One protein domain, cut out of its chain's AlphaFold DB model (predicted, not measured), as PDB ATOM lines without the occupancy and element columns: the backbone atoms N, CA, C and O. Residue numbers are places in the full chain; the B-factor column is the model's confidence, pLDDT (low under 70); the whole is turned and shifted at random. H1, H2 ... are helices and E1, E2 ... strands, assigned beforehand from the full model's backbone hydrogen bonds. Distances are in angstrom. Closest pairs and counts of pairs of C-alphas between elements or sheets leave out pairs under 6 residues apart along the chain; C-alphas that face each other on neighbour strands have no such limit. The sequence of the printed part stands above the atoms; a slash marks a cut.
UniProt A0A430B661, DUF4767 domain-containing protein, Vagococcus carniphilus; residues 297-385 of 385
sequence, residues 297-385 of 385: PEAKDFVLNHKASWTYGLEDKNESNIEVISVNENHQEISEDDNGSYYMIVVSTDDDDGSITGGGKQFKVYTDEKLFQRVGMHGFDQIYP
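Overview. This is residues 297 to 385 of the 385 residues of the protein "DUF4767 domain-containing protein" of Vagococcus carniphilus (UniProt A0A430B661). One strongly twisted sheet of six strands curls round a single short helix, H1, at the first printed residues. The long strand E3 has E1 and E2 near its two ends on one side and E4 on the other, and E5 and E6 continue the sheet beyond E4. The printed part has 89 residues, under half of them in named elements, in the order H1 E1 E2 E3 E4 E5 E6; the class is mixed, helices and strands. The sheet is branched, and its neighbour pairs are antiparallel. The whole is compact, with a radius of gyration of the C-alphas of 12.3 A, and spans 33 by 26 by 23 A.

Along the chain. Find C-alpha 297 at (28.892, 156.145, -8.874); from there H1 runs through residues 297 to 305, 12.1 A from first to last C-alpha. After residues 306 to 323, which hold no named element, come E1, residues 324 to 327, and E2, residues 335 to 337. Look next for C-alpha 340 at (15.618, 166.226, -16.529), where E3 begins; it runs through residues 340 to 349 over 26.9 A. E4, residues 361 to 366, measures 16.2 A, and E5, residues 371 to 375, measures 12.9 A. E6, residues 379 to 384, measures 15.5 A and ends at C-alpha 384, (26.911, 174.083, -10.801).

Arrangement. Start at E3, whose pairing is staggered: it pairs with E2 over residues 340 to 342, with E4 over 342 to 347 and with E1 over 347 to 349. E2 and E3 form a hairpin at 115 degrees, with N 335 and O 342 2.8 A apart, within hydrogen-bond range. E1 and E3 are antiparallel at 142 degrees, with N 348 and O 326 at 2.8 A. E1 and E2 are apart. On the other side of E3, E4 makes a hairpin with it at 155 degrees; look at N 345 and O 363, 2.9 A. E4 and E5 form a hairpin at 145 degrees, with N 364 and O 372 at 2.9 A. E5 and the edge strand E6 form another, also at 145 degrees, with N 373 and O 381 at 2.9 A. H1 is on this sheet; its closest C-alphas to E4 are those of Ala 299 and Val 365, 5.8 A. In H1 every O i to N i+4 pair is within hydrogen-bond range.

Size, cuts and confidence. The two C-alphas farthest apart are those of Asp 316 and Asp 338, 34.2 A. The links H1 to E1 and E3 to E4 are long. The printed part has no cut and ends at residue 385, the chain's last. The mean pLDDT of the printed part is 82.5; look for values under 70 at residues 330 to 331, 352 to 359 and 377 to 378.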
ATOM      1  N   PRO A 297      27.496 155.868  -9.216       86.38
ATOM      2  CA  PRO A 297      28.892 156.145  -8.874       86.38
ATOM      3  C   PRO A 297      29.447 157.394  -9.572       86.38
ATOM      4  O   PRO A 297      30.081 158.214  -8.914       86.38
ATOM      5  N   GLU A 298      29.142 157.595 -10.860       88.56
ATOM      6  CA  GLU A 298      29.512 158.824 -11.581       88.56
ATOM      7  C   GLU A 298      28.860 160.064 -10.959       88.56
ATOM      8  O   GLU A 298      29.515 161.089 -10.805       88.56
ATOM      9  N   ALA A 299      27.590 159.973 -10.553       92.81
ATOM     10  CA  ALA A 299      26.890 161.071  -9.895       92.81
ATOM     11  C   ALA A 299      27.489 161.420  -8.523       92.81
ATOM     12  O   ALA A 299      27.668 162.597  -8.200       92.81
ATOM     13  N   LYS A 300      27.830 160.403  -7.722       91.25
ATOM     14  CA  LYS A 300      28.536 160.553  -6.443       91.25
ATOM     15  C   LYS A 300      29.881 161.247  -6.655       91.25
ATOM     16  O   LYS A 300      30.161 162.248  -5.998       91.25
ATOM     17  N   ASP A 301      30.682 160.751  -7.591       85.56
ATOM     18  CA  ASP A 301      31.970 161.347  -7.947       85.56
ATOM     19  C   ASP A 301      31.815 162.800  -8.398       85.56
ATOM     20  O   ASP A 301      32.577 163.674  -7.984       85.56
ATOM     21  N   PHE A 302      30.808 163.072  -9.226       91.81
ATOM     22  CA  PHE A 302      30.528 164.407  -9.727       91.81
ATOM     23  C   PHE A 302      30.232 165.390  -8.592       91.81
ATOM     24  O   PHE A 302      30.802 166.478  -8.564       91.81
ATOM     25  N   VAL A 303      29.406 164.997  -7.619       93.19
ATOM     26  CA  VAL A 303      29.110 165.806  -6.422       93.19
ATOM     27  C   VAL A 303      30.383 166.125  -5.652       93.19
ATOM     28  O   VAL A 303      30.639 167.293  -5.355       93.19
ATOM     29  N   LEU A 304      31.197 165.107  -5.358       88.19
ATOM     30  CA  LEU A 304      32.411 165.240  -4.548       88.19
ATOM     31  C   LEU A 304      33.515 166.046  -5.250       88.19
ATOM     32  O   LEU A 304      34.243 166.791  -4.597       88.19
ATOM     33  N   ASN A 305      33.605 165.970  -6.579       85.56
ATOM     34  CA  ASN A 305      34.554 166.767  -7.361       85.56
ATOM     35  C   ASN A 305      34.147 168.247  -7.478       85.56
ATOM     36  O   ASN A 305      34.990 169.090  -7.777       85.56
ATOM     37  N   HIS A 306      32.884 168.582  -7.199       88.31
ATOM     38  CA  HIS A 306      32.355 169.947  -7.269       88.31
ATOM     39  C   HIS A 306      32.088 170.565  -5.890       88.31
ATOM     40  O   HIS A 306      31.258 171.464  -5.763       88.31
ATOM     41  N   LYS A 307      32.829 170.148  -4.852       89.62
ATOM     42  CA  LYS A 307      32.751 170.742  -3.502       89.62
ATOM     43  C   LYS A 307      32.894 172.266  -3.493       89.62
ATOM     44  O   LYS A 307      32.210 172.932  -2.725       89.62
ATOM     45  N   ALA A 308      33.721 172.843  -4.365       86.00
ATOM     46  CA  ALA A 308      33.883 174.300  -4.455       86.00
ATOM     47  C   ALA A 308      32.572 175.050  -4.787       86.00
ATOM     48  O   ALA A 308      32.454 176.239  -4.506       86.00
ATOM     49  N   SER A 309      31.586 174.359  -5.367       89.56
ATOM     50  CA  SER A 309      30.256 174.898  -5.656       89.56
ATOM     51  C   SER A 309      29.255 174.711  -4.516       89.56
ATOM     52  O   SER A 309      28.168 175.280  -4.565       89.56
ATOM     53  N   TRP A 310      29.561 173.889  -3.510       90.69
ATOM     54  CA  TRP A 310      28.602 173.574  -2.457       90.69
ATOM     55  C   TRP A 310      28.295 174.788  -1.586       90.69
ATOM     56  O   TRP A 310      29.116 175.679  -1.379       90.69
ATOM     57  N   THR A 311      27.098 174.773  -1.009       87.50
ATOM     58  CA  THR A 311      26.732 175.661   0.091       87.50
ATOM     59  C   THR A 311      27.028 174.981   1.428       87.50
ATOM     60  O   THR A 311      26.587 173.853   1.697       87.50
ATOM     61  N   TYR A 312      27.775 175.680   2.276       83.94
ATOM     62  CA  TYR A 312      28.213 175.214   3.590       83.94
ATOM     63  C   TYR A 312      27.285 175.728   4.692       83.94
ATOM     64  O   TYR A 312      26.720 176.814   4.574       83.94
ATOM     65  N   GLY A 313      27.071 174.906   5.724       75.44
ATOM     66  CA  GLY A 313      26.168 175.236   6.833       75.44
ATOM     67  C   GLY A 313      26.780 176.244   7.804       75.44
ATOM     68  O   GLY A 313      26.073 177.071   8.374       75.44
ATOM     69  N   LEU A 314      28.106 176.204   7.950       74.75
ATOM     70  CA  LEU A 314      28.881 177.091   8.811       74.75
ATOM     71  C   LEU A 314      29.766 178.014   7.962       74.75
ATOM     72  O   LEU A 314      30.318 177.585   6.951       74.75
ATOM     73  N   GLU A 315      29.914 179.279   8.375       79.19
ATOM     74  CA  GLU A 315      30.672 180.297   7.620       79.19
ATOM     75  C   GLU A 315      32.168 179.973   7.474       79.19
ATOM     76  O   GLU A 315      32.818 180.450   6.545       79.19
ATOM     77  N   ASP A 316      32.731 179.182   8.386       80.19
ATOM     78  CA  ASP A 316      34.132 178.762   8.375       80.19
ATOM     79  C   ASP A 316      34.381 177.492   7.549       80.19
ATOM     80  O   ASP A 316      35.538 177.130   7.312       80.19
ATOM     81  N   LYS A 317      33.320 176.832   7.072       81.44
ATOM     82  CA  LYS A 317      33.394 175.596   6.291       81.44
ATOM     83  C   LYS A 317      33.418 175.880   4.790       81.44
ATOM     84  O   LYS A 317      32.748 176.780   4.292       81.44
ATOM     85  N   ASN A 318      34.242 175.121   4.078       81.38
ATOM     86  CA  ASN A 318      34.480 175.233   2.644       81.38
ATOM     87  C   ASN A 318      35.017 173.902   2.081       81.38
ATOM     88  O   ASN A 318      35.182 172.917   2.798       81.38
ATOM     89  N   GLU A 319      35.329 173.868   0.789       79.62
ATOM     90  CA  GLU A 319      35.743 172.664   0.065       79.62
ATOM     91  C   GLU A 319      37.003 171.991   0.613       79.62
ATOM     92  O   GLU A 319      37.172 170.778   0.435       79.62
ATOM     93  N   SER A 320      37.870 172.769   1.267       70.12
ATOM     94  CA  SER A 320      39.172 172.324   1.766       70.12
ATOM     95  C   SER A 320      39.128 171.757   3.186       70.12
ATOM     96  O   SER A 320      39.998 170.967   3.540       70.12
ATOM     97  N   ASN A 321      38.125 172.119   3.992       72.56
ATOM     98  CA  ASN A 321      38.041 171.736   5.410       72.56
ATOM     99  C   ASN A 321      36.716 171.061   5.805       72.56
ATOM    100  O   ASN A 321      36.474 170.802   6.988       72.56
ATOM    101  N   ILE A 322      35.846 170.797   4.832       80.00
ATOM    102  CA  ILE A 322      34.647 169.993   5.025       80.00
ATOM    103  C   ILE A 322      35.022 168.510   5.137       80.00
ATOM    104  O   ILE A 322      35.636 167.943   4.229       80.00
ATOM    105  N   GLU A 323      34.639 167.861   6.236       78.62
ATOM    106  CA  GLU A 323      34.772 166.411   6.368       78.62
ATOM    107  C   GLU A 323      33.517 165.749   5.797       78.62
ATOM    108  O   GLU A 323      32.399 166.039   6.222       78.62
ATOM    109  N   VAL A 324      33.695 164.851   4.826       81.06
ATOM    110  CA  VAL A 324      32.621 163.987   4.323       81.06
ATOM    111  C   VAL A 324      32.598 162.717   5.168       81.06
ATOM    112  O   VAL A 324      33.512 161.901   5.092       81.06
ATOM    113  N   ILE A 325      31.543 162.557   5.965       76.56
ATOM    114  CA  ILE A 325      31.353 161.438   6.896       76.56
ATOM    115  C   ILE A 325      30.821 160.210   6.152       76.56
ATOM    116  O   ILE A 325      31.289 159.096   6.369       76.56
ATOM    117  N   SER A 326      29.817 160.401   5.292       77.31
ATOM    118  CA  SER A 326      29.240 159.326   4.479       77.31
ATOM    119  C   SER A 326      28.492 159.876   3.266       77.31
ATOM    120  O   SER A 326      28.114 161.048   3.239       77.31
ATOM    121  N   VAL A 327      28.258 159.017   2.276       83.00
ATOM    122  CA  VAL A 327      27.349 159.274   1.154       83.00
ATOM    123  C   VAL A 327      26.299 158.167   1.153       83.00
ATOM    124  O   VAL A 327      26.641 157.013   1.404       83.00
ATOM    125  N   ASN A 328      25.028 158.489   0.901       78.94
ATOM    126  CA  ASN A 328      23.995 157.464   0.788       78.94
ATOM    127  C   ASN A 328      24.343 156.468  -0.318       78.94
ATOM    128  O   ASN A 328      24.716 156.837  -1.423       78.94
ATOM    129  N   GLU A 329      24.128 155.191  -0.036       72.19
ATOM    130  CA  GLU A 329      24.147 154.136  -1.057       72.19
ATOM    131  C   GLU A 329      22.767 153.494  -1.224       72.19
ATOM    132  O   GLU A 329      22.574 152.602  -2.047       72.19
ATOM    133  N   ASN A 330      21.785 153.986  -0.467       57.53
ATOM    134  CA  ASN A 330      20.384 153.617  -0.584       57.53
ATOM    135  C   ASN A 330      19.710 154.530  -1.617       57.53
ATOM    136  O   ASN A 330      19.948 155.738  -1.613       57.53
ATOM    137  N   HIS A 331      18.832 153.959  -2.448       64.69
ATOM    138  CA  HIS A 331      18.148 154.647  -3.554       64.69
ATOM    139  C   HIS A 331      19.094 155.137  -4.663       64.69
ATOM    140  O   HIS A 331      19.102 156.313  -5.015       64.69
ATOM    141  N   GLN A 332      19.850 154.210  -5.260       83.50
ATOM    142  CA  GLN A 332      20.747 154.477  -6.402       83.50
ATOM    143  C   GLN A 332      20.012 154.667  -7.739       83.50
ATOM    144  O   GLN A 332      20.616 154.700  -8.810       83.50
ATOM    145  N   GLU A 333      18.687 154.729  -7.682       85.19
ATOM    146  CA  GLU A 333      17.808 154.713  -8.838       85.19
ATOM    147  C   GLU A 333      17.706 156.116  -9.432       85.19
ATOM    148  O   GLU A 333      17.615 157.115  -8.711       85.19
ATOM    149  N   ILE A 334      17.708 156.189 -10.760       91.19
ATOM    150  CA  ILE A 334      17.526 157.451 -11.464       91.19
ATOM    151  C   ILE A 334      16.094 157.962 -11.252       91.19
ATOM    152  O   ILE A 334      15.121 157.211 -11.316       91.19
ATOM    153  N   SER A 335      15.975 159.252 -10.969       92.50
ATOM    154  CA  SER A 335      14.717 159.985 -10.827       92.50
ATOM    155  C   SER A 335      14.575 161.002 -11.957       92.50
ATOM    156  O   SER A 335      15.523 161.247 -12.698       92.50
ATOM    157  N   GLU A 336      13.398 161.604 -12.105       93.50
ATOM    158  CA  GLU A 336      13.131 162.589 -13.154       93.50
ATOM    159  C   GLU A 336      12.235 163.710 -12.620       93.50
ATOM    160  O   GLU A 336      11.309 163.462 -11.841       93.50
ATOM    161  N   ASP A 337      12.525 164.944 -13.026       92.50
ATOM    162  CA  ASP A 337      11.666 166.110 -12.829       92.50
ATOM    163  C   ASP A 337      11.717 167.050 -14.049       92.50
ATOM    164  O   ASP A 337      12.274 166.703 -15.091       92.50
ATOM    165  N   ASP A 338      11.128 168.245 -13.935       90.62
ATOM    166  CA  ASP A 338      11.048 169.229 -15.022       90.62
ATOM    167  C   ASP A 338      12.423 169.678 -15.574       90.62
ATOM    168  O   ASP A 338      12.489 170.220 -16.678       90.62
ATOM    169  N   ASN A 339      13.522 169.464 -14.838       88.38
ATOM    170  CA  ASN A 339      14.882 169.812 -15.263       88.38
ATOM    171  C   ASN A 339      15.642 168.644 -15.915       88.38
ATOM    172  O   ASN A 339      16.751 168.864 -16.419       88.38
ATOM    173  N   GLY A 340      15.067 167.434 -15.913       92.81
ATOM    174  CA  GLY A 340      15.618 166.226 -16.529       92.81
ATOM    175  C   GLY A 340      15.786 165.052 -15.561       92.81
ATOM    176  O   GLY A 340      15.316 165.068 -14.422       92.81
ATOM    177  N   SER A 341      16.475 164.011 -16.032       95.88
ATOM    178  CA  SER A 341      16.806 162.838 -15.224       95.88
ATOM    179  C   SER A 341      17.984 163.128 -14.290       95.88
ATOM    180  O   SER A 341      18.951 163.777 -14.693       95.88
ATOM    181  N   TYR A 342      17.923 162.647 -13.049       95.62
ATOM    182  CA  TYR A 342      18.939 162.902 -12.031       95.62
ATOM    183  C   TYR A 342      19.105 161.752 -11.032       95.62
ATOM    184  O   TYR A 342      18.185 160.972 -10.790       95.62
ATOM    185  N   TYR A 343      20.265 161.703 -10.382       94.88
ATOM    186  CA  TYR A 343      20.528 160.872  -9.206       94.88
ATOM    187  C   TYR A 343      20.443 161.712  -7.927       94.88
ATOM    188  O   TYR A 343      20.921 162.849  -7.892       94.88
ATOM    189  N   MET A 344      19.819 161.167  -6.879       93.44
ATOM    190  CA  MET A 344      19.748 161.814  -5.566       93.44
ATOM    191  C   MET A 344      20.928 161.369  -4.700       93.44
ATOM    192  O   MET A 344      20.990 160.214  -4.277       93.44
ATOM    193  N   ILE A 345      21.829 162.302  -4.403       92.38
ATOM    194  CA  ILE A 345      22.997 162.069  -3.552       92.38
ATOM    195  C   ILE A 345      22.801 162.799  -2.228       92.38
ATOM    196  O   ILE A 345      22.477 163.981  -2.193       92.38
ATOM    197  N   VAL A 346      23.008 162.101  -1.125       90.00
ATOM    198  CA  VAL A 346      22.912 162.620   0.233       90.00
ATOM    199  C   VAL A 346      24.264 162.419   0.895       90.00
ATOM    200  O   VAL A 346      24.727 161.291   1.024       90.00
ATOM    201  N   VAL A 347      24.903 163.512   1.291       87.00
ATOM    202  CA  VAL A 347      26.247 163.538   1.864       87.00
ATOM    203  C   VAL A 347      26.163 164.023   3.303       87.00
ATOM    204  O   VAL A 347      25.776 165.162   3.556       87.00
ATOM    205  N   SER A 348      26.545 163.187   4.261       85.12
ATOM    206  CA  SER A 348      26.724 163.620   5.647       85.12
ATOM    207  C   SER A 348      28.081 164.290   5.805       85.12
ATOM    208  O   SER A 348      29.094 163.737   5.377       85.12
ATOM    209  N   THR A 349      28.101 165.453   6.444       83.19
ATOM    210  CA  THR A 349      29.310 166.248   6.666       83.19
ATOM    211  C   THR A 349      29.409 166.715   8.112       83.19
ATOM    212  O   THR A 349      28.418 166.721   8.839       83.19
ATOM    213  N   ASP A 350      30.607 167.104   8.541       77.19
ATOM    214  CA  ASP A 350      30.866 167.579   9.908       77.19
ATOM    215  C   ASP A 350      30.424 169.032  10.176       77.19
ATOM    216  O   ASP A 350      30.542 169.517  11.299       77.19
ATOM    217  N   ASP A 351      29.887 169.717   9.162       76.94
ATOM    218  CA  ASP A 351      29.258 171.038   9.271       76.94
ATOM    219  C   ASP A 351      27.727 170.982   9.415       76.94
ATOM    220  O   ASP A 351      27.061 172.009   9.270       76.94
ATOM    221  N   ASP A 352      27.166 169.794   9.658       64.69
ATOM    222  CA  ASP A 352      25.733 169.621   9.896       64.69
ATOM    223  C   ASP A 352      25.346 170.321  11.211       64.69
ATOM    224  O   ASP A 352      25.685 169.883  12.313       64.69
ATOM    225  N   ASP A 353      24.650 171.452  11.086       55.47
ATOM    226  CA  ASP A 353      24.260 172.343  12.182       55.47
ATOM    227  C   ASP A 353      23.117 171.789  13.052       55.47
ATOM    228  O   ASP A 353      22.646 172.453  13.982       55.47
ATOM    229  N   GLY A 354      22.652 170.570  12.761       50.81
ATOM    230  CA  GLY A 354      21.575 169.922  13.498       50.81
ATOM    231  C   GLY A 354      20.198 170.533  13.229       50.81
ATOM    232  O   GLY A 354      19.271 170.326  14.021       50.81
ATOM    233  N   SER A 355      20.023 171.278  12.132       50.53
ATOM    234  CA  SER A 355      18.704 171.731  11.696       50.53
ATOM    235  C   SER A 355      17.771 170.545  11.393       50.53
ATOM    236  O   SER A 355      18.179 169.445  11.018       50.53
ATOM    237  N   ILE A 356      16.465 170.770  11.588       41.06
ATOM    238  CA  ILE A 356      15.349 169.795  11.616       41.06
ATOM    239  C   ILE A 356      15.152 168.915  10.358       41.06
ATOM    240  O   ILE A 356      14.141 168.221  10.251       41.06
ATOM    241  N   THR A 357      16.087 168.917   9.408       47.00
ATOM    242  CA  THR A 357      16.117 168.003   8.258       47.00
ATOM    243  C   THR A 357      17.192 166.911   8.346       47.00
ATOM    244  O   THR A 357      17.279 166.116   7.421       47.00
ATOM    245  N   GLY A 358      17.960 166.849   9.443       40.44
ATOM    246  CA  GLY A 358      18.535 165.642  10.066       40.44
ATOM    247  C   GLY A 358      19.062 164.498   9.190       40.44
ATOM    248  O   GLY A 358      18.791 163.343   9.508       40.44
ATOM    249  N   GLY A 359      19.800 164.768   8.113       53.91
ATOM    250  CA  GLY A 359      20.264 163.689   7.237       53.91
ATOM    251  C   GLY A 359      21.344 164.060   6.231       53.91
ATOM    252  O   GLY A 359      21.410 163.404   5.199       53.91
ATOM    253  N   GLY A 360      22.170 165.080   6.485       70.69
ATOM    254  CA  GLY A 360      23.214 165.513   5.549       70.69
ATOM    255  C   GLY A 360      22.736 166.420   4.403       70.69
ATOM    256  O   GLY A 360      21.543 166.673   4.209       70.69
ATOM    257  N   LYS A 361      23.700 166.935   3.634       86.56
ATOM    258  CA  LYS A 361      23.498 167.758   2.433       86.56
ATOM    259  C   LYS A 361      22.898 166.907   1.317       86.56
ATOM    260  O   LYS A 361      23.380 165.815   1.046       86.56
ATOM    261  N   GLN A 362      21.868 167.408   0.643       90.81
ATOM    262  CA  GLN A 362      21.191 166.679  -0.434       90.81
ATOM    263  C   GLN A 362      21.447 167.347  -1.777       90.81
ATOM    264  O   GLN A 362      21.322 168.569  -1.892       90.81
ATOM    265  N   PHE A 363      21.735 166.538  -2.785       93.69
ATOM    266  CA  PHE A 363      22.083 166.961  -4.127       93.69
ATOM    267  C   PHE A 363      21.249 166.217  -5.166       93.69
ATOM    268  O   PHE A 363      21.079 165.001  -5.083       93.69
ATOM    269  N   LYS A 364      20.777 166.945  -6.177       95.50
ATOM    270  CA  LYS A 364      20.314 166.350  -7.433       95.50
ATOM    271  C   LYS A 364      21.408 166.515  -8.470       95.50
ATOM    272  O   LYS A 364      21.848 167.634  -8.736       95.50
ATOM    273  N   VAL A 365      21.820 165.394  -9.038       96.12
ATOM    274  CA  VAL A 365      22.906 165.315 -10.007       96.12
ATOM    275  C   VAL A 365      22.316 164.896 -11.336       96.12
ATOM    276  O   VAL A 365      21.937 163.736 -11.498       96.12
ATOM    277  N   TYR A 366      22.163 165.844 -12.250       95.94
ATOM    278  CA  TYR A 366      21.473 165.585 -13.507       95.94
ATOM    279  C   TYR A 366      22.384 164.889 -14.510       95.94
ATOM    280  O   TYR A 366      23.598 165.090 -14.526       95.94
ATOM    281  N   THR A 367      21.787 164.086 -15.389       93.69
ATOM    282  CA  THR A 367      22.516 163.368 -16.445       93.69
ATOM    283  C   THR A 367      23.209 164.302 -17.440       93.69
ATOM    284  O   THR A 367      24.064 163.859 -18.195       93.69
ATOM    285  N   ASP A 368      22.846 165.586 -17.466       92.62
ATOM    286  CA  ASP A 368      23.486 166.645 -18.254       92.62
ATOM    287  C   ASP A 368      24.497 167.480 -17.446       92.62
ATOM    288  O   ASP A 368      24.809 168.598 -17.838       92.62
ATOM    289  N   GLU A 369      25.017 166.928 -16.344       92.44
ATOM    290  CA  GLU A 369      26.092 167.501 -15.515       92.44
ATOM    291  C   GLU A 369      25.701 168.747 -14.699       92.44
ATOM    292  O   GLU A 369      26.545 169.349 -14.044       92.44
ATOM    293  N   LYS A 370      24.412 169.093 -14.609       95.25
ATOM    294  CA  LYS A 370      23.965 170.137 -13.672       95.25
ATOM    295  C   LYS A 370      23.955 169.611 -12.238       95.25
ATOM    296  O   LYS A 370      23.432 168.522 -11.970       95.25
ATOM    297  N   LEU A 371      24.427 170.421 -11.289       95.75
ATOM    298  CA  LEU A 371      24.364 170.107  -9.857       95.75
ATOM    299  C   LEU A 371      23.420 171.052  -9.130       95.75
ATOM    300  O   LEU A 371      23.585 172.272  -9.177       95.75
ATOM    301  N   PHE A 372      22.473 170.482  -8.396       96.06
ATOM    302  CA  PHE A 372      21.577 171.228  -7.526       96.06
ATOM    303  C   PHE A 372      21.758 170.770  -6.090       96.06
ATOM    304  O   PHE A 372      21.851 169.572  -5.842       96.06
ATOM    305  N   GLN A 373      21.734 171.703  -5.145       93.94
ATOM    306  CA  GLN A 373      21.782 171.415  -3.716       93.94
ATOM    307  C   GLN A 373      20.489 171.871  -3.045       93.94
ATOM    308  O   GLN A 373      19.920 172.905  -3.390       93.94
ATOM    309  N   ARG A 374      20.001 171.088  -2.081       89.81
ATOM    310  CA  ARG A 374      18.797 171.423  -1.320       89.81
ATOM    311  C   ARG A 374      19.014 172.672  -0.469       89.81
ATOM    312  O   ARG A 374      19.979 172.748   0.289       89.81
ATOM    313  N   VAL A 375      18.055 173.592  -0.527       83.75
ATOM    314  CA  VAL A 375      17.993 174.817   0.273       83.75
ATOM    315  C   VAL A 375      16.651 174.855   1.015       83.75
ATOM    316  O   VAL A 375      15.569 174.862   0.421       83.75
ATOM    317  N   GLY A 376      16.706 174.839   2.350       71.81
ATOM    318  CA  GLY A 376      15.520 174.813   3.213       71.81
ATOM    319  C   GLY A 376      14.724 173.499   3.156       71.81
ATOM    320  O   GLY A 376      15.255 172.435   2.847       71.81
ATOM    321  N   MET A 377      13.426 173.546   3.490       66.75
ATOM    322  CA  MET A 377      12.601 172.331   3.631       66.75
ATOM    323  C   MET A 377      12.245 171.643   2.303       66.75
ATOM    324  O   MET A 377      12.043 170.426   2.292       66.75
ATOM    325  N   HIS A 378      12.160 172.378   1.194       64.88
ATOM    326  CA  HIS A 378      11.625 171.839  -0.065       64.88
ATOM    327  C   HIS A 378      12.330 172.345  -1.337       64.88
ATOM    328  O   HIS A 378      12.022 171.843  -2.414       64.88
ATOM    329  N   GLY A 379      13.237 173.323  -1.242       82.88
ATOM    330  CA  GLY A 379      13.874 173.938  -2.411       82.88
ATOM    331  C   GLY A 379      15.159 173.228  -2.822       82.88
ATOM    332  O   GLY A 379      15.844 172.662  -1.978       82.88
ATOM    333  N   PHE A 380      15.492 173.278  -4.108       92.56
ATOM    334  CA  PHE A 380      16.808 172.929  -4.640       92.56
ATOM    335  C   PHE A 380      17.274 174.081  -5.522       92.56
ATOM    336  O   PHE A 380      16.546 174.459  -6.439       92.56
ATOM    337  N   ASP A 381      18.475 174.585  -5.264       93.44
ATOM    338  CA  ASP A 381      19.097 175.635  -6.064       93.44
ATOM    339  C   ASP A 381      20.221 175.035  -6.905       93.44
ATOM    340  O   ASP A 381      20.946 174.147  -6.448       93.44
ATOM    341  N   GLN A 382      20.364 175.510  -8.143       94.81
ATOM    342  CA  GLN A 382      21.473 175.111  -9.002       94.81
ATOM    343  C   GLN A 382      22.763 175.748  -8.488       94.81
ATOM    344  O   GLN A 382      22.863 176.969  -8.388       94.81
ATOM    345  N   ILE A 383      23.752 174.911  -8.195       92.88
ATOM    346  CA  ILE A 383      25.054 175.327  -7.667       92.88
ATOM    347  C   ILE A 383      26.200 175.098  -8.659       92.88
ATOM    348  O   ILE A 383      27.268 175.692  -8.517       92.88
ATOM    349  N   TYR A 384      25.975 174.281  -9.694       91.00
ATOM    350  CA  TYR A 384      26.911 174.083 -10.801       91.00
ATOM    351  C   TYR A 384      26.159 174.067 -12.146       91.00
ATOM    352  O   TYR A 384      25.092 173.438 -12.216       91.00
ATOM    353  N   PRO A 385      26.656 174.805 -13.162       82.19
ATOM    354  CA  PRO A 385      26.020 174.962 -14.469       82.19
ATOM    355  C   PRO A 385      25.895 173.672 -15.268       82.19
ATOM    356  O   PRO A 385      26.768 172.793 -15.115       82.19
TER     357      PRO A 385